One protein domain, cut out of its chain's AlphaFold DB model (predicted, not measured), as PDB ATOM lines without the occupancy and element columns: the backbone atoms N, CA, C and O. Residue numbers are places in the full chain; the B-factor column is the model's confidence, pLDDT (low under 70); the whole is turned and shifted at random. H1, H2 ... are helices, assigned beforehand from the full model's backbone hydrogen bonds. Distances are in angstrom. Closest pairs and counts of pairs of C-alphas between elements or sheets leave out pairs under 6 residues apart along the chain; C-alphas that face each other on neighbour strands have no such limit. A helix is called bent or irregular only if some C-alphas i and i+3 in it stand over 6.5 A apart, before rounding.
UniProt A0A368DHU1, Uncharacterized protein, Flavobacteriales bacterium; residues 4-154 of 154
ATOM      1  N   PHE A   4     244.301 230.039 107.247       92.12
ATOM      2  CA  PHE A   4     243.390 229.434 106.280       92.12
ATOM      3  C   PHE A   4     242.851 230.466 105.280       92.12
ATOM      4  O   PHE A   4     242.962 230.252 104.086       92.12
ATOM      5  N   VAL A   5     242.402 231.642 105.737       91.62
ATOM      6  CA  VAL A   5     241.907 232.701 104.832       91.62
ATOM      7  C   VAL A   5     243.008 233.216 103.894       91.62
ATOM      8  O   VAL A   5     242.730 233.530 102.741       91.62
ATOM      9  N   ARG A   6     244.269 233.267 104.351       93.56
ATOM     10  CA  ARG A   6     245.420 233.602 103.486       93.56
ATOM     11  C   ARG A   6     245.651 232.552 102.401       93.56
ATOM     12  O   ARG A   6     245.889 232.920 101.258       93.56
ATOM     13  N   PHE A   7     245.579 231.273 102.762       95.00
ATOM     14  CA  PHE A   7     245.675 230.173 101.806       95.00
ATOM     15  C   PHE A   7     244.529 230.222 100.790       95.00
ATOM     16  O   PHE A   7     244.784 230.188  99.592       95.00
ATOM     17  N   SER A   8     243.291 230.388 101.256       95.12
ATOM     18  CA  SER A   8     242.106 230.493 100.403       95.12
ATOM     19  C   SER A   8     242.172 231.679  99.450       95.12
ATOM     20  O   SER A   8     241.822 231.544  98.284       95.12
ATOM     21  N   PHE A   9     242.669 232.827  99.920       95.62
ATOM     22  CA  PHE A   9     242.963 233.957  99.046       95.62
ATOM     23  C   PHE A   9     243.963 233.568  97.956       95.62
ATOM     24  O   PHE A   9     243.685 233.784  96.785       95.62
ATOM     25  N   LEU A  10     245.110 232.990  98.330       95.38
ATOM     26  CA  LEU A  10     246.171 232.664  97.379       95.38
ATOM     27  C   LEU A  10     245.686 231.655  96.332       95.38
ATOM     28  O   LEU A  10     245.833 231.895  95.138       95.38
ATOM     29  N   ALA A  11     245.081 230.554  96.780       94.50
ATOM     30  CA  ALA A  11     244.544 229.522  95.902       94.50
ATOM     31  C   ALA A  11     243.445 230.083  94.989       94.50
ATOM     32  O   ALA A  11     243.495 229.887  93.779       94.50
ATOM     33  N   GLY A  12     242.491 230.834  95.550       94.19
ATOM     34  CA  GLY A  12     241.391 231.423  94.789       94.19
ATOM     35  C   GLY A  12     241.860 232.468  93.777       94.19
ATOM     36  O   GLY A  12     241.419 232.453  92.634       94.19
ATOM     37  N   PHE A  13     242.808 233.323  94.163       96.06
ATOM     38  CA  PHE A  13     243.393 234.326  93.279       96.06
ATOM     39  C   PHE A  13     244.172 233.683  92.130       96.06
ATOM     40  O   PHE A  13     243.932 234.023  90.977       96.06
ATOM     41  N   VAL A  14     245.064 232.727  92.417       95.44
ATOM     42  CA  VAL A  14     245.868 232.056  91.382       95.44
ATOM     43  C   VAL A  14     244.976 231.297  90.399       95.44
ATOM     44  O   VAL A  14     245.146 231.448  89.190       95.44
ATOM     45  N   LEU A  15     243.998 230.532  90.893       93.56
ATOM     46  CA  LEU A  15     243.072 229.783  90.037       93.56
ATOM     47  C   LEU A  15     242.151 230.718  89.239       93.56
ATOM     48  O   LEU A  15     241.926 230.487  88.054       93.56
ATOM     49  N   GLY A  16     241.689 231.815  89.848       92.06
ATOM     50  CA  GLY A  16     240.903 232.840  89.162       92.06
ATOM     51  C   GLY A  16     241.688 233.557  88.059       92.06
ATOM     52  O   GLY A  16     241.155 233.776  86.975       92.06
ATOM     53  N   VAL A  17     242.968 233.871  88.290       93.88
ATOM     54  CA  VAL A  17     243.857 234.432  87.259       93.88
ATOM     55  C   VAL A  17     244.102 233.421  86.140       93.88
ATOM     56  O   VAL A  17     244.026 233.788  84.971       93.88
ATOM     57  N   ALA A  18     244.354 232.152  86.471       92.25
ATOM     58  CA  ALA A  18     244.546 231.109  85.468       92.25
ATOM     59  C   ALA A  18     243.309 230.963  84.567       92.25
ATOM     60  O   ALA A  18     243.439 230.968  83.344       92.25
ATOM     61  N   GLN A  19     242.106 230.926  85.149       88.69
ATOM     62  CA  GLN A  19     240.855 230.902  84.384       88.69
ATOM     63  C   GLN A  19     240.669 232.150  83.524       88.69
ATOM     64  O   GLN A  19     240.304 232.034  82.359       88.69
ATOM     65  N   PHE A  20     240.959 233.337  84.060       91.31
ATOM     66  CA  PHE A  20     240.907 234.579  83.291       91.31
ATOM     67  C   PHE A  20     241.824 234.533  82.059       91.31
ATOM     68  O   PHE A  20     241.394 234.898  80.966       91.31
ATOM     69  N   ILE A  21     243.052 234.025  82.204       91.50
ATOM     70  CA  ILE A  21     243.994 233.865  81.086       91.50
ATOM     71  C   ILE A  21     243.470 232.847  80.065       91.50
ATOM     72  O   ILE A  21     243.516 233.120  78.867       91.50
ATOM     73  N   LEU A  22     242.934 231.707  80.514       89.19
ATOM     74  CA  LEU A  22     242.351 230.700  79.619       89.19
ATOM     75  C   LEU A  22     241.175 231.275  78.817       89.19
ATOM     76  O   LEU A  22     241.095 231.076  77.606       89.19
ATOM     77  N   VAL A  23     240.296 232.047  79.455       88.81
ATOM     78  CA  VAL A  23     239.171 232.698  78.768       88.81
ATOM     79  C   VAL A  23     239.650 233.777  77.800       88.81
ATOM     80  O   VAL A  23     239.112 233.893  76.706       88.81
ATOM     81  N   LEU A  24     240.680 234.550  78.147       89.25
ATOM     82  CA  LEU A  24     241.273 235.489  77.194       89.25
ATOM     83  C   LEU A  24     241.879 234.768  75.983       89.25
ATOM     84  O   LEU A  24     241.744 235.250  74.860       89.25
ATOM     85  N   SER A  25     242.501 233.605  76.196       89.25
ATOM     86  CA  SER A  25     243.100 232.818  75.114       89.25
ATOM     87  C   SER A  25     242.077 232.239  74.130       89.25
ATOM     88  O   SER A  25     242.438 231.967  72.990       89.25
ATOM     89  N   SER A  26     240.799 232.127  74.514       86.94
ATOM     90  CA  SER A  26     239.728 231.701  73.601       86.94
ATOM     91  C   SER A  26     239.245 232.810  72.653       86.94
ATOM     92  O   SER A  26     238.370 232.575  71.824       86.94
ATOM     93  N   GLY A  27     239.800 234.025  72.760       83.38
ATOM     94  CA  GLY A  27     239.508 235.152  71.868       83.38
ATOM     95  C   GLY A  27     238.258 235.960  72.235       83.38
ATOM     96  O   GLY A  27     237.969 236.970  71.591       83.38
ATOM     97  N   SER A  28     237.523 235.581  73.286       86.06
ATOM     98  CA  SER A  28     236.336 236.319  73.728       86.06
ATOM     99  C   SER A  28     236.694 237.445  74.700       86.06
ATOM    100  O   SER A  28     236.856 237.235  75.902       86.06
ATOM    101  N   ILE A  29     236.760 238.677  74.185       83.62
ATOM    102  CA  ILE A  29     237.049 239.884  74.985       83.62
ATOM    103  C   ILE A  29     235.978 240.103  76.060       83.62
ATOM    104  O   ILE A  29     236.300 240.402  77.208       83.62
ATOM    105  N   VAL A  30     234.700 239.932  75.700       86.62
ATOM    106  CA  VAL A  30     233.576 240.127  76.626       86.62
ATOM    107  C   VAL A  30     233.654 239.121  77.769       86.62
ATOM    108  O   VAL A  30     233.598 239.518  78.932       86.62
ATOM    109  N   ALA A  31     233.853 237.833  77.463       82.56
ATOM    110  CA  ALA A  31     234.018 236.818  78.498       82.56
ATOM    111  C   ALA A  31     235.259 237.103  79.356       82.56
ATOM    112  O   ALA A  31     235.178 237.033  80.580       82.56
ATOM    113  N   GLY A  32     236.373 237.506  78.736       85.56
ATOM    114  CA  GLY A  32     237.587 237.905  79.442       85.56
ATOM    115  C   GLY A  32     237.325 239.000  80.476       85.56
ATOM    116  O   GLY A  32     237.687 238.838  81.638       85.56
ATOM    117  N   LEU A  33     236.627 240.077  80.103       86.88
ATOM    118  CA  LEU A  33     236.293 241.168  81.026       86.88
ATOM    119  C   LEU A  33     235.479 240.687  82.234       86.88
ATOM    120  O   LEU A  33     235.814 241.040  83.363       86.88
ATOM    121  N   PHE A  34     234.458 239.852  82.018       87.00
ATOM    122  CA  PHE A  34     233.664 239.294  83.118       87.00
ATOM    123  C   PHE A  34     234.497 238.402  84.042       87.00
ATOM    124  O   PHE A  34     234.387 238.500  85.264       87.00
ATOM    125  N   TRP A  35     235.376 237.576  83.476       86.69
ATOM    126  CA  TRP A  35     236.250 236.702  84.253       86.69
ATOM    127  C   TRP A  35     237.355 237.458  84.996       86.69
ATOM    128  O   TRP A  35     237.740 237.042  86.087       86.69
ATOM    129  N   GLY A  36     237.808 238.601  84.474       89.12
ATOM    130  CA  GLY A  36     238.800 239.470  85.117       89.12
ATOM    131  C   GLY A  36     238.297 240.155  86.394       89.12
ATOM    132  O   GLY A  36     239.100 240.519  87.256       89.12
ATOM    133  N   ILE A  37     236.975 240.270  86.571       90.81
ATOM    134  CA  ILE A  37     236.366 240.819  87.793       90.81
ATOM    135  C   ILE A  37     236.709 239.954  89.010       90.81
ATOM    136  O   ILE A  37     236.939 240.484  90.096       90.81
ATOM    137  N   VAL A  38     236.784 238.633  88.841       91.44
ATOM    138  CA  VAL A  38     237.015 237.690  89.942       91.44
ATOM    139  C   VAL A  38     238.386 237.894  90.608       91.44
ATOM    140  O   VAL A  38     238.413 238.166  91.813       91.44
ATOM    141  N   PRO A  39     239.530 237.829  89.896       93.25
ATOM    142  CA  PRO A  39     240.830 238.077  90.514       93.25
ATOM    143  C   PRO A  39     240.974 239.520  91.021       93.25
ATOM    144  O   PRO A  39     241.581 239.733  92.074       93.25
ATOM    145  N   ALA A  40     240.368 240.506  90.347       93.31
ATOM    146  CA  ALA A  40     240.345 241.889  90.829       93.31
ATOM    147  C   ALA A  40     239.612 242.018  92.177       93.31
ATOM    148  O   ALA A  40     240.118 242.665  93.096       93.31
ATOM    149  N   TRP A  41     238.464 241.351  92.329       94.50
ATOM    150  CA  TRP A  41     237.707 241.302  93.581       94.50
ATOM    151  C   TRP A  41     238.505 240.628  94.706       94.50
ATOM    152  O   TRP A  41     238.567 241.168  95.815       94.50
ATOM    153  N   PHE A  42     239.173 239.500  94.427       94.94
ATOM    154  CA  PHE A  42     240.049 238.840  95.405       94.94
ATOM    155  C   PHE A  42     241.128 239.804  95.900       94.94
ATOM    156  O   PHE A  42     241.322 239.948  97.107       94.94
ATOM    157  N   TRP A  43     241.803 240.496  94.981       94.62
ATOM    158  CA  TRP A  43     242.874 241.432  95.316       94.62
ATOM    159  C   TRP A  43     242.375 242.631  96.134       94.62
ATOM    160  O   TRP A  43     242.923 242.928  97.199       94.62
ATOM    161  N   ALA A  44     241.307 243.288  95.674       93.31
ATOM    162  CA  ALA A  44     240.745 244.472  96.323       93.31
ATOM    163  C   ALA A  44     240.273 244.177  97.757       93.31
ATOM    164  O   ALA A  44     240.623 244.893  98.699       93.31
ATOM    165  N   THR A  45     239.538 243.078  97.942       93.69
ATOM    166  CA  THR A  45     239.053 242.665  99.268       93.69
ATOM    167  C   THR A  45     240.189 242.205 100.181       93.69
ATOM    168  O   THR A  45     240.128 242.433 101.389       93.69
ATOM    169  N   HIS A  46     241.262 241.627  99.632       94.19
ATOM    170  CA  HIS A  46     242.395 241.157 100.430       94.19
ATOM    171  C   HIS A  46     243.155 242.309 101.072       94.19
ATOM    172  O   HIS A  46     243.525 242.227 102.244       94.19
ATOM    173  N   ILE A  47     243.362 243.394 100.322       93.25
ATOM    174  CA  ILE A  47     243.997 244.609 100.840       93.25
ATOM    175  C   ILE A  47     243.187 245.156 102.016       93.25
ATOM    176  O   ILE A  47     243.757 245.400 103.079       93.25
ATOM    177  N   LYS A  48     241.861 245.260 101.867       92.38
ATOM    178  CA  LYS A  48     240.967 245.764 102.919       92.38
ATOM    179  C   LYS A  48     240.975 244.876 104.160       92.38
ATOM    180  O   LYS A  48     241.209 245.368 105.261       92.38
ATOM    181  N   LEU A  49     240.846 243.558 103.984       89.50
ATOM    182  CA  LEU A  49     240.928 242.591 105.084       89.50
ATOM    183  C   LEU A  49     242.291 242.602 105.791       89.50
ATOM    184  O   LEU A  49     242.365 242.341 106.993       89.50
ATOM    185  N   LYS A  50     243.379 242.878 105.063       91.06
ATOM    186  CA  LYS A  50     244.731 242.998 105.626       91.06
ATOM    187  C   LYS A  50     244.919 244.303 106.402       91.06
ATOM    188  O   LYS A  50     245.660 244.299 107.379       91.06
ATOM    189  N   GLN A  51     244.273 245.382 105.968       90.56
ATOM    190  CA  GLN A  51     244.309 246.702 106.605       90.56
ATOM    191  C   GLN A  51     243.227 246.888 107.684       90.56
ATOM    192  O   GLN A  51     243.101 247.983 108.218       90.56
ATOM    193  N   GLU A  52     242.446 245.845 107.984       84.69
ATOM    194  CA  GLU A  52     241.303 245.892 108.914       84.69
ATOM    195  C   GLU A  52     240.265 246.969 108.554       84.69
ATOM    196  O   GLU A  52     239.506 247.434 109.400       84.69
ATOM    197  N   GLN A  53     240.203 247.338 107.274       86.88
ATOM    198  CA  GLN A  53     239.198 248.248 106.742       86.88
ATOM    199  C   GLN A  53     237.889 247.508 106.493       86.88
ATOM    200  O   GLN A  53     237.884 246.334 106.110       86.88
ATOM    201  N   THR A  54     236.779 248.220 106.663       86.69
ATOM    202  CA  THR A  54     235.450 247.704 106.355       86.69
ATOM    203  C   THR A  54     235.304 247.494 104.852       86.69
ATOM    204  O   THR A  54     235.567 248.387 104.040       86.69
ATOM    205  N   VAL A  55     234.884 246.294 104.469       88.06
ATOM    206  CA  VAL A  55     234.546 245.967 103.084       88.06
ATOM    207  C   VAL A  55     233.264 246.705 102.680       88.06
ATOM    208  O   VAL A  55     232.321 246.818 103.461       88.06
ATOM    209  N   SER A  56     233.224 247.222 101.448       88.62
ATOM    210  CA  SER A  56     232.056 247.957 100.951       88.62
ATOM    211  C   SER A  56     230.853 247.034 100.730       88.62
ATOM    212  O   SER A  56     231.001 245.832 100.510       88.62
ATOM    213  N   GLN A  57     229.644 247.601 100.702       86.38
ATOM    214  CA  GLN A  57     228.420 246.827 100.473       86.38
ATOM    215  C   GLN A  57     228.428 246.082  99.131       86.38
ATOM    216  O   GLN A  57     228.011 244.930  99.074       86.38
ATOM    217  N   ILE A  58     228.942 246.703  98.065       87.69
ATOM    218  CA  ILE A  58     229.023 246.077  96.735       87.69
ATOM    219  C   ILE A  58     229.956 244.861  96.769       87.69
ATOM    220  O   ILE A  58     229.615 243.803  96.248       87.69
ATOM    221  N   GLU A  59     231.110 244.980  97.427       88.75
ATOM    222  CA  GLU A  59     232.053 243.869  97.587       88.75
ATOM    223  C   GLU A  59     231.476 242.756  98.470       88.75
ATOM    224  O   GLU A  59     231.689 241.578  98.177       88.75
ATOM    225  N   GLY A  60     230.712 243.110  99.509       87.31
ATOM    226  CA  GLY A  60     229.966 242.167 100.344       87.31
ATOM    227  C   GLY A  60     228.912 241.392  99.548       87.31
ATOM    228  O   GLY A  60     228.868 240.167  99.625       87.31
ATOM    229  N   VAL A  61     228.122 242.073  98.709       88.44
ATOM    230  CA  VAL A  61     227.150 241.433  97.802       88.44
ATOM    231  C   VAL A  61     227.855 240.531  96.784       88.44
ATOM    232  O   VAL A  61     227.468 239.375  96.616       88.44
ATOM    233  N   ALA A  62     228.939 241.008  96.165       89.69
ATOM    234  CA  ALA A  62     229.747 240.210  95.242       89.69
ATOM    235  C   ALA A  62     230.325 238.951  95.915       89.69
ATOM    236  O   ALA A  62     230.420 237.898  95.289       89.69
ATOM    237  N   SER A  63     230.635 239.022  97.211       92.06
ATOM    238  CA  SER A  63     231.120 237.871  97.980       92.06
ATOM    239  C   SER A  63     230.095 236.742  98.047       92.06
ATOM    240  O   SER A  63     230.477 235.578  97.965       92.06
ATOM    241  N   TYR A  64     228.796 237.053  98.144       90.81
ATOM    242  CA  TYR A  64     227.751 236.026  98.089       90.81
ATOM    243  C   TYR A  64     227.727 235.321  96.733       90.81
ATOM    244  O   TYR A  64     227.611 234.098  96.693       90.81
ATOM    245  N   ALA A  65     227.897 236.061  95.633       90.25
ATOM    246  CA  ALA A  65     228.006 235.468  94.302       90.25
ATOM    247  C   ALA A  65     229.220 234.531  94.195       90.25
ATOM    248  O   ALA A  65     229.089 233.415  93.694       90.25
ATOM    249  N   VAL A  66     230.373 234.930  94.743       91.75
ATOM    250  CA  VAL A  66     231.584 234.089  94.788       91.75
ATOM    251  C   VAL A  66     231.365 232.823  95.625       91.75
ATOM    252  O   VAL A  66     231.778 231.741  95.210       91.75
ATOM    253  N   VAL A  67     230.680 232.923  96.770       94.25
ATOM    254  CA  VAL A  67     230.348 231.761  97.616       94.25
ATOM    255  C   VAL A  67     229.390 230.812  96.898       94.25
ATOM    256  O   VAL A  67     229.634 229.607  96.882       94.25
ATOM    257  N   MET A  68     228.330 231.336  96.273       93.06
ATOM    258  CA  MET A  68     227.388 230.529  95.488       93.06
ATOM    259  C   MET A  68     228.093 229.826  94.327       93.06
ATOM    260  O   MET A  68     227.915 228.624  94.141       93.06
ATOM    261  N   TYR A  69     228.954 230.541  93.601       91.50
ATOM    262  CA  TYR A  69     229.761 229.962  92.533       91.50
ATOM    263  C   TYR A  69     230.704 228.866  93.055       91.50
ATOM    264  O   TYR A  69     230.791 227.793  92.463       91.50
ATOM    265  N   GLY A  70     231.336 229.072  94.214       93.81
ATOM    266  CA  GLY A  70     232.111 228.030  94.889       93.81
ATOM    267  C   GLY A  70     231.273 226.795  95.251       93.81
ATOM    268  O   GLY A  70     231.759 225.673  95.127       93.81
ATOM    269  N   GLY A  71     230.005 226.978  95.632       94.50
ATOM    270  CA  GLY A  71     229.052 225.885  95.850       94.50
ATOM    271  C   GLY A  71     228.723 225.109  94.571       94.50
ATOM    272  O   GLY A  71     228.732 223.880  94.582       94.50
ATOM    273  N   VAL A  72     228.519 225.800  93.447       94.56
ATOM    274  CA  VAL A  72     228.350 225.156  92.129       94.56
ATOM    275  C   VAL A  72     229.603 224.366  91.745       94.56
ATOM    276  O   VAL A  72     229.498 223.220  91.312       94.56
ATOM    277  N   LEU A  73     230.793 224.926  91.975       93.81
ATOM    278  CA  LEU A  73     232.051 224.205  91.764       93.81
ATOM    279  C   LEU A  73     232.183 222.981  92.675       93.81
ATOM    280  O   LEU A  73     232.766 221.993  92.248       93.81
ATOM    281  N   ALA A  74     231.630 222.998  93.891       94.31
ATOM    282  CA  ALA A  74     231.623 221.815  94.753       94.31
ATOM    283  C   ALA A  74     230.814 220.675  94.117       94.31
ATOM    284  O   ALA A  74     231.274 219.536  94.089       94.31
ATOM    285  N   LEU A  75     229.637 220.990  93.563       95.19
ATOM    286  CA  LEU A  75     228.801 220.019  92.850       95.19
ATOM    287  C   LEU A  75     229.511 219.479  91.605       95.19
ATOM    288  O   LEU A  75     229.540 218.268  91.396       95.19
ATOM    289  N   LEU A  76     230.142 220.357  90.818       93.12
ATOM    290  CA  LEU A  76     230.972 219.940  89.686       93.12
ATOM    291  C   LEU A  76     232.142 219.062  90.137       93.12
ATOM    292  O   LEU A  76     232.416 218.052  89.502       93.12
ATOM    293  N   GLY A  77     232.788 219.387  91.256       92.38
ATOM    294  CA  GLY A  77     233.854 218.578  91.840       92.38
ATOM    295  C   GLY A  77     233.388 217.166  92.187       92.38
ATOM    296  O   GLY A  77     234.088 216.207  91.876       92.38
ATOM    297  N   VAL A  78     232.181 217.012  92.744       93.44
ATOM    298  CA  VAL A  78     231.573 215.691  92.988       93.44
ATOM    299  C   VAL A  78     231.392 214.919  91.680       93.44
ATOM    300  O   VAL A  78     231.754 213.746  91.619       93.44
ATOM    301  N   LEU A  79     230.898 215.569  90.624       91.94
ATOM    302  CA  LEU A  79     230.774 214.937  89.307       91.94
ATOM    303  C   LEU A  79     232.141 214.530  88.745       91.94
ATOM    304  O   LEU A  79     232.292 213.403  88.291       91.94
ATOM    305  N   CYS A  80     233.157 215.391  88.843       90.44
ATOM    306  CA  CYS A  80     234.516 215.078  88.401       90.44
ATOM    307  C   CYS A  80     235.126 213.897  89.174       90.44
ATOM    308  O   CYS A  80     235.818 213.074  88.575       90.44
ATOM    309  N   ILE A  81     234.842 213.766  90.476       89.50
ATOM    310  CA  ILE A  81     235.259 212.605  91.280       89.50
ATOM    311  C   ILE A  81     234.589 211.332  90.762       89.50
ATOM    312  O   ILE A  81     235.277 210.341  90.533       89.50
ATOM    313  N   ILE A  82     233.269 211.359  90.548       89.12
ATOM    314  CA  ILE A  82     232.526 210.209  90.015       89.12
ATOM    315  C   ILE A  82     233.095 209.813  88.650       89.12
ATOM    316  O   ILE A  82     233.453 208.654  88.457       89.12
ATOM    317  N   SER A  83     233.265 210.774  87.740       83.94
ATOM    318  CA  SER A  83     233.853 210.532  86.420       83.94
ATOM    319  C   SER A  83     235.272 209.974  86.514       83.94
ATOM    320  O   SER A  83     235.596 209.023  85.814       83.94
ATOM    321  N   SER A  84     236.112 210.502  87.413       83.81
ATOM    322  CA  SER A  84     237.468 209.980  87.639       83.81
ATOM    323  C   SER A  84     237.448 208.516  88.078       83.81
ATOM    324  O   SER A  84     238.243 207.723  87.588       83.81
ATOM    325  N   ILE A  85     236.533 208.142  88.978       83.81
ATOM    326  CA  ILE A  85     236.379 206.750  89.426       83.81
ATOM    327  C   ILE A  85     235.934 205.866  88.260       83.81
ATOM    328  O   ILE A  85     236.496 204.791  88.072       83.81
ATOM    329  N   VAL A  86     234.971 206.325  87.455       83.25
ATOM    330  CA  VAL A  86     234.517 205.593  86.264       83.25
ATOM    331  C   VAL A  86     235.682 205.349  85.306       83.25
ATOM    332  O   VAL A  86     235.887 204.209  84.915       83.25
ATOM    333  N   PHE A  87     236.499 206.361  85.003       79.94
ATOM    334  CA  PHE A  87     237.659 206.197  84.117       79.94
ATOM    335  C   PHE A  87     238.753 205.275  84.671       79.94
ATOM    336  O   PHE A  87     239.504 204.699  83.895       79.94
ATOM    337  N   VAL A  88     238.870 205.134  85.994       77.12
ATOM    338  CA  VAL A  88     239.844 204.219  86.618       77.12
ATOM    339  C   VAL A  88     239.348 202.770  86.620       77.12
ATOM    340  O   VAL A  88     240.163 201.850  86.607       77.12
ATOM    341  N   VAL A  89     238.033 202.558  86.689       79.12
ATOM    342  CA  VAL A  89     237.435 201.229  86.899       79.12
ATOM    343  C   VAL A  89     236.865 200.629  85.611       79.12
ATOM    344  O   VAL A  89     236.811 199.407  85.491       79.12
ATOM    345  N   ALA A  90     236.422 201.453  84.663       76.44
ATOM    346  CA  ALA A  90     235.869 200.987  83.400       76.44
ATOM    347  C   ALA A  90     236.982 200.590  82.424       76.44
ATOM    348  O   ALA A  90     237.948 201.326  82.230       76.44
ATOM    349  N   ASP A  91     236.806 199.437  81.782       73.12
ATOM    350  CA  ASP A  91     237.625 199.028  80.646       73.12
ATOM    351  C   ASP A  91     237.412 200.025  79.485       73.12
ATOM    352  O   ASP A  91     236.254 200.357  79.195       73.12
ATOM    353  N   PRO A  92     238.474 200.530  78.826       70.19
ATOM    354  CA  PRO A  92     238.352 201.385  77.646       70.19
ATOM    355  C   PRO A  92     237.381 200.849  76.585       70.19
ATOM    356  O   PRO A  92     236.640 201.636  75.992       70.19
ATOM    357  N   GLU A  93     237.300 199.525  76.410       73.50
ATOM    358  CA  GLU A  93     236.364 198.894  75.468       73.50
ATOM    359  C   GLU A  93     234.891 199.140  75.841       73.50
ATOM    360  O   GLU A  93     234.043 199.315  74.968       73.50
ATOM    361  N   ILE A  94     234.568 199.221  77.138       77.06
ATOM    362  CA  ILE A  94     233.204 199.499  77.618       77.06
ATOM    363  C   ILE A  94     232.815 200.948  77.313       77.06
ATOM    364  O   ILE A  94     231.670 201.218  76.948       77.06
ATOM    365  N   ILE A  95     233.758 201.882  77.458       73.44
ATOM    366  CA  ILE A  95     233.530 203.302  77.159       73.44
ATOM    367  C   ILE A  95     233.294 203.480  75.658       73.44
ATOM    368  O   ILE A  95     232.352 204.167  75.265       73.44
ATOM    369  N   GLN A  96     234.097 202.811  74.831       74.06
ATOM    370  CA  GLN A  96     233.955 202.842  73.379       74.06
ATOM    371  C   GLN A  96     232.632 202.210  72.919       74.06
ATOM    372  O   GLN A  96     231.879 202.835  72.174       74.06
ATOM    373  N   ALA A  97     232.268 201.042  73.454       78.81
ATOM    374  CA  ALA A  97     230.990 200.400  73.152       78.81
ATOM    375  C   ALA A  97     229.780 201.252  73.581       78.81
ATOM    376  O   ALA A  97     228.760 201.277  72.894       78.81
ATOM    377  N   ALA A  98     229.871 201.974  74.703       78.88
ATOM    378  CA  ALA A  98     228.816 202.888  75.144       78.88
ATOM    379  C   ALA A  98     228.668 204.117  74.227       78.88
ATOM    380  O   ALA A  98     227.570 204.667  74.115       78.88
ATOM    381  N   MET A  99     229.748 204.544  73.566       75.62
ATOM    382  CA  MET A  99     229.704 205.619  72.575       75.62
ATOM    383  C   MET A  99     229.076 205.173  71.264       75.62
ATOM    384  O   MET A  99     228.211 205.876  70.757       75.62
ATOM    385  N   GLU A 100     229.452 203.999  70.759       79.75
ATOM    386  CA  GLU A 100     228.867 203.420  69.539       79.75
ATOM    387  C   GLU A 100     227.359 203.154  69.689       79.75
ATOM    388  O   GLU A 100     226.618 203.118  68.712       79.75
ATOM    389  N   GLN A 101     226.874 203.010  70.925       82.69
ATOM    390  CA  GLN A 101     225.451 202.865  71.239       82.69
ATOM    391  C   GLN A 101     224.688 204.199  71.334       82.69
ATOM    392  O   GLN A 101     223.475 204.191  71.566       82.69
ATOM    393  N   GLN A 102     225.353 205.352  71.192       78.50
ATOM    394  CA  GLN A 102     224.670 206.646  71.177       78.50
ATOM    395  C   GLN A 102     223.806 206.765  69.908       78.50
ATOM    396  O   GLN A 102     224.302 206.535  68.810       78.50
ATOM    397  N   PRO A 103     222.538 207.205  70.015       77.62
ATOM    398  CA  PRO A 103     221.635 207.308  68.863       77.62
ATOM    399  C   PRO A 103     222.102 208.301  67.790       77.62
ATOM    400  O   PRO A 103     221.627 208.232  66.664       77.62
ATOM    401  N   ASN A 104     223.034 209.192  68.135       81.50
ATOM    402  CA  ASN A 104     223.589 210.201  67.238       81.50
ATOM    403  C   ASN A 104     225.034 209.869  66.823       81.50
ATOM    404  O   ASN A 104     225.748 210.749  66.355       81.50
ATOM    405  N   TYR A 105     225.516 208.642  67.057       76.38
ATOM    406  CA  TYR A 105     226.893 208.267  66.722       76.38
ATOM    407  C   TYR A 105     227.174 208.411  65.215       76.38
ATOM    408  O   TYR A 105     228.195 208.970  64.828       76.38
ATOM    409  N   ASP A 106     226.215 208.006  64.381       78.56
ATOM    410  CA  ASP A 106     226.308 208.096  62.918       78.56
ATOM    411  C   ASP A 106     226.177 209.536  62.377       78.56
ATOM    412  O   ASP A 106     226.408 209.769  61.190       78.56
ATOM    413  N   ASP A 107     225.816 210.510  63.224       85.00
ATOM    414  CA  ASP A 107     225.744 211.926  62.841       85.00
ATOM    415  C   ASP A 107     227.120 212.617  62.889       85.00
ATOM    416  O   ASP A 107     227.264 213.729  62.375       85.00
ATOM    417  N   PHE A 108     228.128 211.991  63.510       81.06
ATOM    418  CA  PHE A 108     229.481 212.539  63.588       81.06
ATOM    419  C   PHE A 108     230.279 212.228  62.321       81.06
ATOM    420  O   PHE A 108     230.264 211.114  61.801       81.06
ATOM    421  N   SER A 109     231.035 213.213  61.845       87.88
ATOM    422  CA  SER A 109     232.019 212.997  60.781       87.88
ATOM    423  C   SER A 109     233.233 212.200  61.278       87.88
ATOM    424  O   SER A 109     233.571 212.231  62.463       87.88
ATOM    425  N   ASP A 110     233.950 211.539  60.363       85.94
ATOM    426  CA  ASP A 110     235.167 210.775  60.692       85.94
ATOM    427  C   ASP A 110     236.221 211.630  61.432       85.94
ATOM    428  O   ASP A 110     236.890 211.157  62.350       85.94
ATOM    429  N   GLU A 111     236.337 212.914  61.075       87.00
ATOM    430  CA  GLU A 111     237.264 213.865  61.706       87.00
ATOM    431  C   GLU A 111     236.847 214.224  63.147       87.00
ATOM    432  O   GLU A 111     237.693 214.378  64.040       87.00
ATOM    433  N   GLU A 112     235.540 214.317  63.409       82.62
ATOM    434  CA  GLU A 112     235.002 214.527  64.755       82.62
ATOM    435  C   GLU A 112     235.215 213.290  65.627       82.62
ATOM    436  O   GLU A 112     235.674 213.426  66.763       82.62
ATOM    437  N   LEU A 113     234.968 212.090  65.095       83.88
ATOM    438  CA  LEU A 113     235.211 210.825  65.796       83.88
ATOM    439  C   LEU A 113     236.697 210.640  66.149       83.88
ATOM    440  O   LEU A 113     237.027 210.247  67.275       83.88
ATOM    441  N   GLU A 114     237.615 210.992  65.243       86.38
ATOM    442  CA  GLU A 114     239.058 210.972  65.524       86.38
ATOM    443  C   GLU A 114     239.426 211.967  66.639       86.38
ATOM    444  O   GLU A 114     240.193 211.649  67.556       86.38
ATOM    445  N   SER A 115     238.845 213.169  66.603       83.94
ATOM    446  CA  SER A 115     239.053 214.193  67.633       83.94
ATOM    447  C   SER A 115     238.528 213.746  68.999       83.94
ATOM    448  O   SER A 115     239.214 213.915  70.011       83.94
ATOM    449  N   PHE A 116     237.350 213.121  69.042       79.62
ATOM    450  CA  PHE A 116     236.785 212.537  70.259       79.62
ATOM    451  C   PHE A 116     237.665 211.426  70.826       79.62
ATOM    452  O   PHE A 116     237.905 211.396  72.034       79.62
ATOM    453  N   THR A 117     238.199 210.561  69.967       82.38
ATOM    454  CA  THR A 117     239.096 209.473  70.379       82.38
ATOM    455  C   THR A 117     240.351 210.027  71.055       82.38
ATOM    456  O   THR A 117     240.679 209.635  72.174       82.38
ATOM    457  N   LYS A 118     240.990 211.041  70.453       83.75
ATOM    458  CA  LYS A 118     242.151 211.728  71.055       83.75
ATOM    459  C   LYS A 118     241.821 212.368  72.403       83.75
ATOM    460  O   LYS A 118     242.642 212.356  73.319       83.75
ATOM    461  N   ILE A 119     240.621 212.933  72.546       80.94
ATOM    462  CA  ILE A 119     240.158 213.486  73.823       80.94
ATOM    463  C   ILE A 119     240.031 212.370  74.865       80.94
ATOM    464  O   ILE A 119     240.511 212.541  75.982       80.94
ATOM    465  N   LEU A 120     239.443 211.227  74.519       79.50
ATOM    466  CA  LEU A 120     239.233 210.109  75.447       79.50
ATOM    467  C   LEU A 120     240.524 209.430  75.894       79.50
ATOM    468  O   LEU A 120     240.579 208.951  77.023       79.50
ATOM    469  N   GLU A 121     241.573 209.445  75.076       82.25
ATOM    470  CA  GLU A 121     242.904 208.986  75.495       82.25
ATOM    471  C   GLU A 121     243.503 209.889  76.583       82.25
ATOM    472  O   GLU A 121     244.147 209.428  77.528       82.25
ATOM    473  N   VAL A 122     243.279 211.198  76.470       84.50
ATOM    474  CA  VAL A 122     243.911 212.199  77.336       84.50
ATOM    475  C   VAL A 122     243.078 212.485  78.586       84.50
ATOM    476  O   VAL A 122     243.635 212.697  79.669       84.50
ATOM    477  N   VAL A 123     241.750 212.479  78.470       83.88
ATOM    478  CA  VAL A 123     240.802 212.837  79.534       83.88
ATOM    479  C   VAL A 123     241.069 212.092  80.846       83.88
ATOM    480  O   VAL A 123     241.182 212.779  81.862       83.88
ATOM    481  N   PRO A 124     241.258 210.758  80.880       83.06
ATOM    482  CA  PRO A 124     241.553 210.029  82.113       83.06
ATOM    483  C   PRO A 124     242.797 210.548  82.840       83.06
ATOM    484  O   PRO A 124     242.809 210.628  84.066       83.06
ATOM    485  N   SER A 125     243.830 210.956  82.095       84.56
ATOM    486  CA  SER A 125     245.080 211.468  82.673       84.56
ATOM    487  C   SER A 125     244.939 212.883  83.247       84.56
ATOM    488  O   SER A 125     245.568 213.216  84.254       84.56
ATOM    489  N   ILE A 126     244.081 213.714  82.647       85.75
ATOM    490  CA  ILE A 126     243.875 215.113  83.049       85.75
ATOM    491  C   ILE A 126     242.748 215.249  84.089       85.75
ATOM    492  O   ILE A 126     242.767 216.175  84.904       85.75
ATOM    493  N   MET A 127     241.787 214.322  84.126       86.12
ATOM    494  CA  MET A 127     240.614 214.389  85.003       86.12
ATOM    495  C   MET A 127     240.960 214.527  86.499       86.12
ATOM    496  O   MET A 127     240.333 215.360  87.162       86.12
ATOM    497  N   PRO A 128     241.978 213.837  87.063       86.31
ATOM    498  CA  PRO A 128     242.388 214.054  88.452       86.31
ATOM    499  C   PRO A 128     242.880 215.481  88.720       86.31
ATOM    500  O   PRO A 128     242.588 216.052  89.772       86.31
ATOM    501  N   LEU A 129     243.590 216.087  87.762       88.44
ATOM    502  CA  LEU A 129     244.081 217.464  87.871       88.44
ATOM    503  C   LEU A 129     242.927 218.468  87.804       88.44
ATOM    504  O   LEU A 129     242.881 219.393  88.617       88.44
ATOM    505  N   ILE A 130     241.971 218.257  86.892       88.81
ATOM    506  CA  ILE A 130     240.739 219.060  86.812       88.81
ATOM    507  C   ILE A 130     239.965 218.951  88.125       88.81
ATOM    508  O   ILE A 130     239.587 219.967  88.704       88.81
ATOM    509  N   THR A 131     239.788 217.731  88.631       91.38
ATOM    510  CA  THR A 131     239.088 217.465  89.894       91.38
ATOM    511  C   THR A 131     239.742 218.214  91.049       91.38
ATOM    512  O   THR A 131     239.065 218.915  91.803       91.38
ATOM    513  N   LEU A 132     241.070 218.121  91.173       91.06
ATOM    514  CA  LEU A 132     241.818 218.827  92.207       91.06
ATOM    515  C   LEU A 132     241.656 220.345  92.084       91.06
ATOM    516  O   LEU A 132     241.396 221.008  93.089       91.06
ATOM    517  N   ALA A 133     241.785 220.892  90.873       91.81
ATOM    518  CA  ALA A 133     241.645 222.322  90.623       91.81
ATOM    519  C   ALA A 133     240.245 222.825  91.000       91.81
ATOM    520  O   ALA A 133     240.130 223.797  91.746       91.81
ATOM    521  N   VAL A 134     239.189 222.131  90.565       93.19
ATOM    522  CA  VAL A 134     237.789 222.480  90.855       93.19
ATOM    523  C   VAL A 134     237.502 222.413  92.357       93.19
ATOM    524  O   VAL A 134     236.939 223.356  92.918       93.19
ATOM    525  N   CYS A 135     237.940 221.351  93.037       94.56
ATOM    526  CA  CYS A 135     237.766 221.200  94.482       94.56
ATOM    527  C   CYS A 135     238.519 222.281  95.266       94.56
ATOM    528  O   CYS A 135     237.961 222.901  96.175       94.56
ATOM    529  N   LEU A 136     239.776 222.548  94.903       95.75
ATOM    530  CA  LEU A 136     240.582 223.580  95.550       95.75
ATOM    531  C   LEU A 136     239.976 224.970  95.337       95.75
ATOM    532  O   LEU A 136     239.897 225.761  96.280       95.75
ATOM    533  N   GLN A 137     239.502 225.249  94.124       94.94
ATOM    534  CA  GLN A 137     238.852 226.508  93.787       94.94
ATOM    535  C   GLN A 137     237.540 226.688  94.551       94.94
ATOM    536  O   GLN A 137     237.314 227.752  95.123       94.94
ATOM    537  N   SER A 138     236.719 225.639  94.634       96.56
ATOM    538  CA  SER A 138     235.486 225.630  95.421       96.56
ATOM    539  C   SER A 138     235.753 225.988  96.885       96.56
ATOM    540  O   SER A 138     235.187 226.955  97.406       96.56
ATOM    541  N   VAL A 139     236.682 225.274  97.534       96.31
ATOM    542  CA  VAL A 139     237.045 225.521  98.937       96.31
ATOM    543  C   VAL A 139     237.565 226.943  99.114       96.31
ATOM    544  O   VAL A 139     237.134 227.643 100.036       96.31
ATOM    545  N   ALA A 140     238.461 227.396  98.238       96.44
ATOM    546  CA  ALA A 140     239.036 228.734  98.286       96.44
ATOM    547  C   ALA A 140     237.964 229.828  98.174       96.44
ATOM    548  O   ALA A 140     237.940 230.751  98.988       96.44
ATOM    549  N   TYR A 141     237.046 229.700  97.217       95.81
ATOM    550  CA  TYR A 141     236.010 230.692  96.940       95.81
ATOM    551  C   TYR A 141     234.985 230.773  98.069       95.81
ATOM    552  O   TYR A 141     234.681 231.870  98.540       95.81
ATOM    553  N   ILE A 142     234.515 229.625  98.570       96.12
ATOM    554  CA  ILE A 142     233.585 229.575  99.707       96.12
ATOM    555  C   ILE A 142     234.245 230.179 100.947       96.12
ATOM    556  O   ILE A 142     233.704 231.089 101.574       96.12
ATOM    557  N   SER A 143     235.429 229.691 101.314       95.00
ATOM    558  CA  SER A 143     236.067 230.091 102.570       95.00
ATOM    559  C   SER A 143     236.508 231.552 102.579       95.00
ATOM    560  O   SER A 143     236.326 232.238 103.589       95.00
ATOM    561  N   TYR A 144     237.062 232.044 101.469       96.31
ATOM    562  CA  TYR A 144     237.462 233.438 101.355       96.31
ATOM    563  C   TYR A 144     236.246 234.362 101.231       96.31
ATOM    564  O   TYR A 144     236.159 235.342 101.967       96.31
ATOM    565  N   GLY A 145     235.259 234.014 100.399       93.75
ATOM    566  CA  GLY A 145     234.016 234.778 100.268       93.75
ATOM    567  C   GLY A 145     233.277 234.928 101.598       93.75
ATOM    568  O   GLY A 145     232.906 236.038 101.971       93.75
ATOM    569  N   LEU A 146     233.168 233.859 102.394       94.06
ATOM    570  CA  LEU A 146     232.596 233.935 103.744       94.06
ATOM    571  C   LEU A 146     233.402 234.843 104.684       94.06
ATOM    572  O   LEU A 146     232.818 235.515 105.536       94.06
ATOM    573  N   ALA A 147     234.731 234.882 104.560       92.69
ATOM    574  CA  ALA A 147     235.560 235.789 105.351       92.69
ATOM    575  C   ALA A 147     235.297 237.262 104.998       92.69
ATOM    576  O   ALA A 147     235.239 238.096 105.901       92.69
ATOM    577  N   VAL A 148     235.088 237.563 103.713       92.50
ATOM    578  CA  VAL A 148     234.721 238.905 103.238       92.50
ATOM    579  C   VAL A 148     233.314 239.287 103.717       92.50
ATOM    580  O   VAL A 148     233.151 240.354 104.307       92.50
ATOM    581  N   VAL A 149     232.321 238.395 103.581       91.81
ATOM    582  CA  VAL A 149     230.945 238.620 104.079       91.81
ATOM    583  C   VAL A 149     230.937 238.939 105.575       91.81
ATOM    584  O   VAL A 149     230.275 239.881 105.999       91.81
ATOM    585  N   ARG A 150     231.706 238.196 106.380       87.50
ATOM    586  CA  ARG A 150     231.800 238.414 107.834       87.50
ATOM    587  C   ARG A 150     232.428 239.751 108.219       87.50
ATOM    588  O   ARG A 150     232.169 240.229 109.317       87.50
ATOM    589  N   ASN A 151     233.306 240.306 107.385       88.44
ATOM    590  CA  ASN A 151     233.875 241.632 107.618       88.44
ATOM    591  C   ASN A 151     232.881 242.735 107.238       88.44
ATOM    592  O   ASN A 151     232.782 243.715 107.959       88.44
ATOM    593  N   TYR A 152     232.122 242.535 106.159       77.38
ATOM    594  CA  TYR A 152     231.041 243.431 105.753       77.38
ATOM    595  C   TYR A 152     229.887 243.484 106.773       77.38
ATOM    596  O   TYR A 152     229.308 244.540 106.991       77.38
ATOM    597  N   SER A 153     229.540 242.354 107.398       69.88
ATOM    598  CA  SER A 153     228.427 242.264 108.353       69.88
ATOM    599  C   SER A 153     228.773 242.707 109.784       69.88
ATOM    600  O   SER A 153     227.972 242.470 110.688       69.88
ATOM    601  N   ARG A 154     229.984 243.223 110.016       60.69
ATOM    602  CA  ARG A 154     230.438 243.768 111.305       60.69
ATOM    603  C   ARG A 154     230.314 245.280 111.298       60.69
ATOM    604  O   ARG A 154     229.915 245.802 112.357       60.69
TER     605      ARG A 154
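What this domain is: This is residues 4 to 154 of the 154 residues of an uncharacterized protein of Flavobacteriales bacterium (UniProt A0A368DHU1). The long, bent helix H5 has one arm, H5b, side by side with the long helix H3; at one end H1 of the hairpin H1 and H2 crosses H5b, and at the other H5a bends away toward short H4. The printed part has 151 residues, 129 of them in five named helices in order H1 to H5, with no named strand; its class is all helix, and it is loose, with a radius of gyration of the C-alphas of 19.6 A and spans of 60 by 34 by 23 A.

Where its parts are: Find H5, residues 110 to 152, one helix by its hydrogen bonds but bent, C-alphas 125 and 128 being 6.9 A apart. Its arms are H5a, 110 to 125, irregular with C-alphas 121 and 124 6.8 A apart, and H5b, 128 to 152, 35.9 A long. H3, 57 to 89, runs 48.4 A from (228.420, 246.827, 100.473). H1, 4 to 25, begins at (243.390, 229.434, 106.280); H2 is 29 to 50, H4 92 to 100.

How they stand to each other: H5b touches H3, closest C-alphas Ser 138 and Gly 70, 4.2 A, opposite ways at a shallow tilt of 21 degrees. H1, with residues 5 to 15 alone, touches H5b at a steep 60 degrees, closest C-alphas Ser 8 and Ala 140, 4.1 A. H4 and H5a are near each other. Each O i to N i+4 pair is within hydrogen-bond range in H1, H3, H4 and H5b; 16 of 18 are in H2, 10 of 12 in H5a.

The domain as a whole: The farthest C-alphas, Glu 52 and Asp 106, are 61.4 A apart. The printed part has no cut and no long link; residues 153 to 154 have pLDDT under 70.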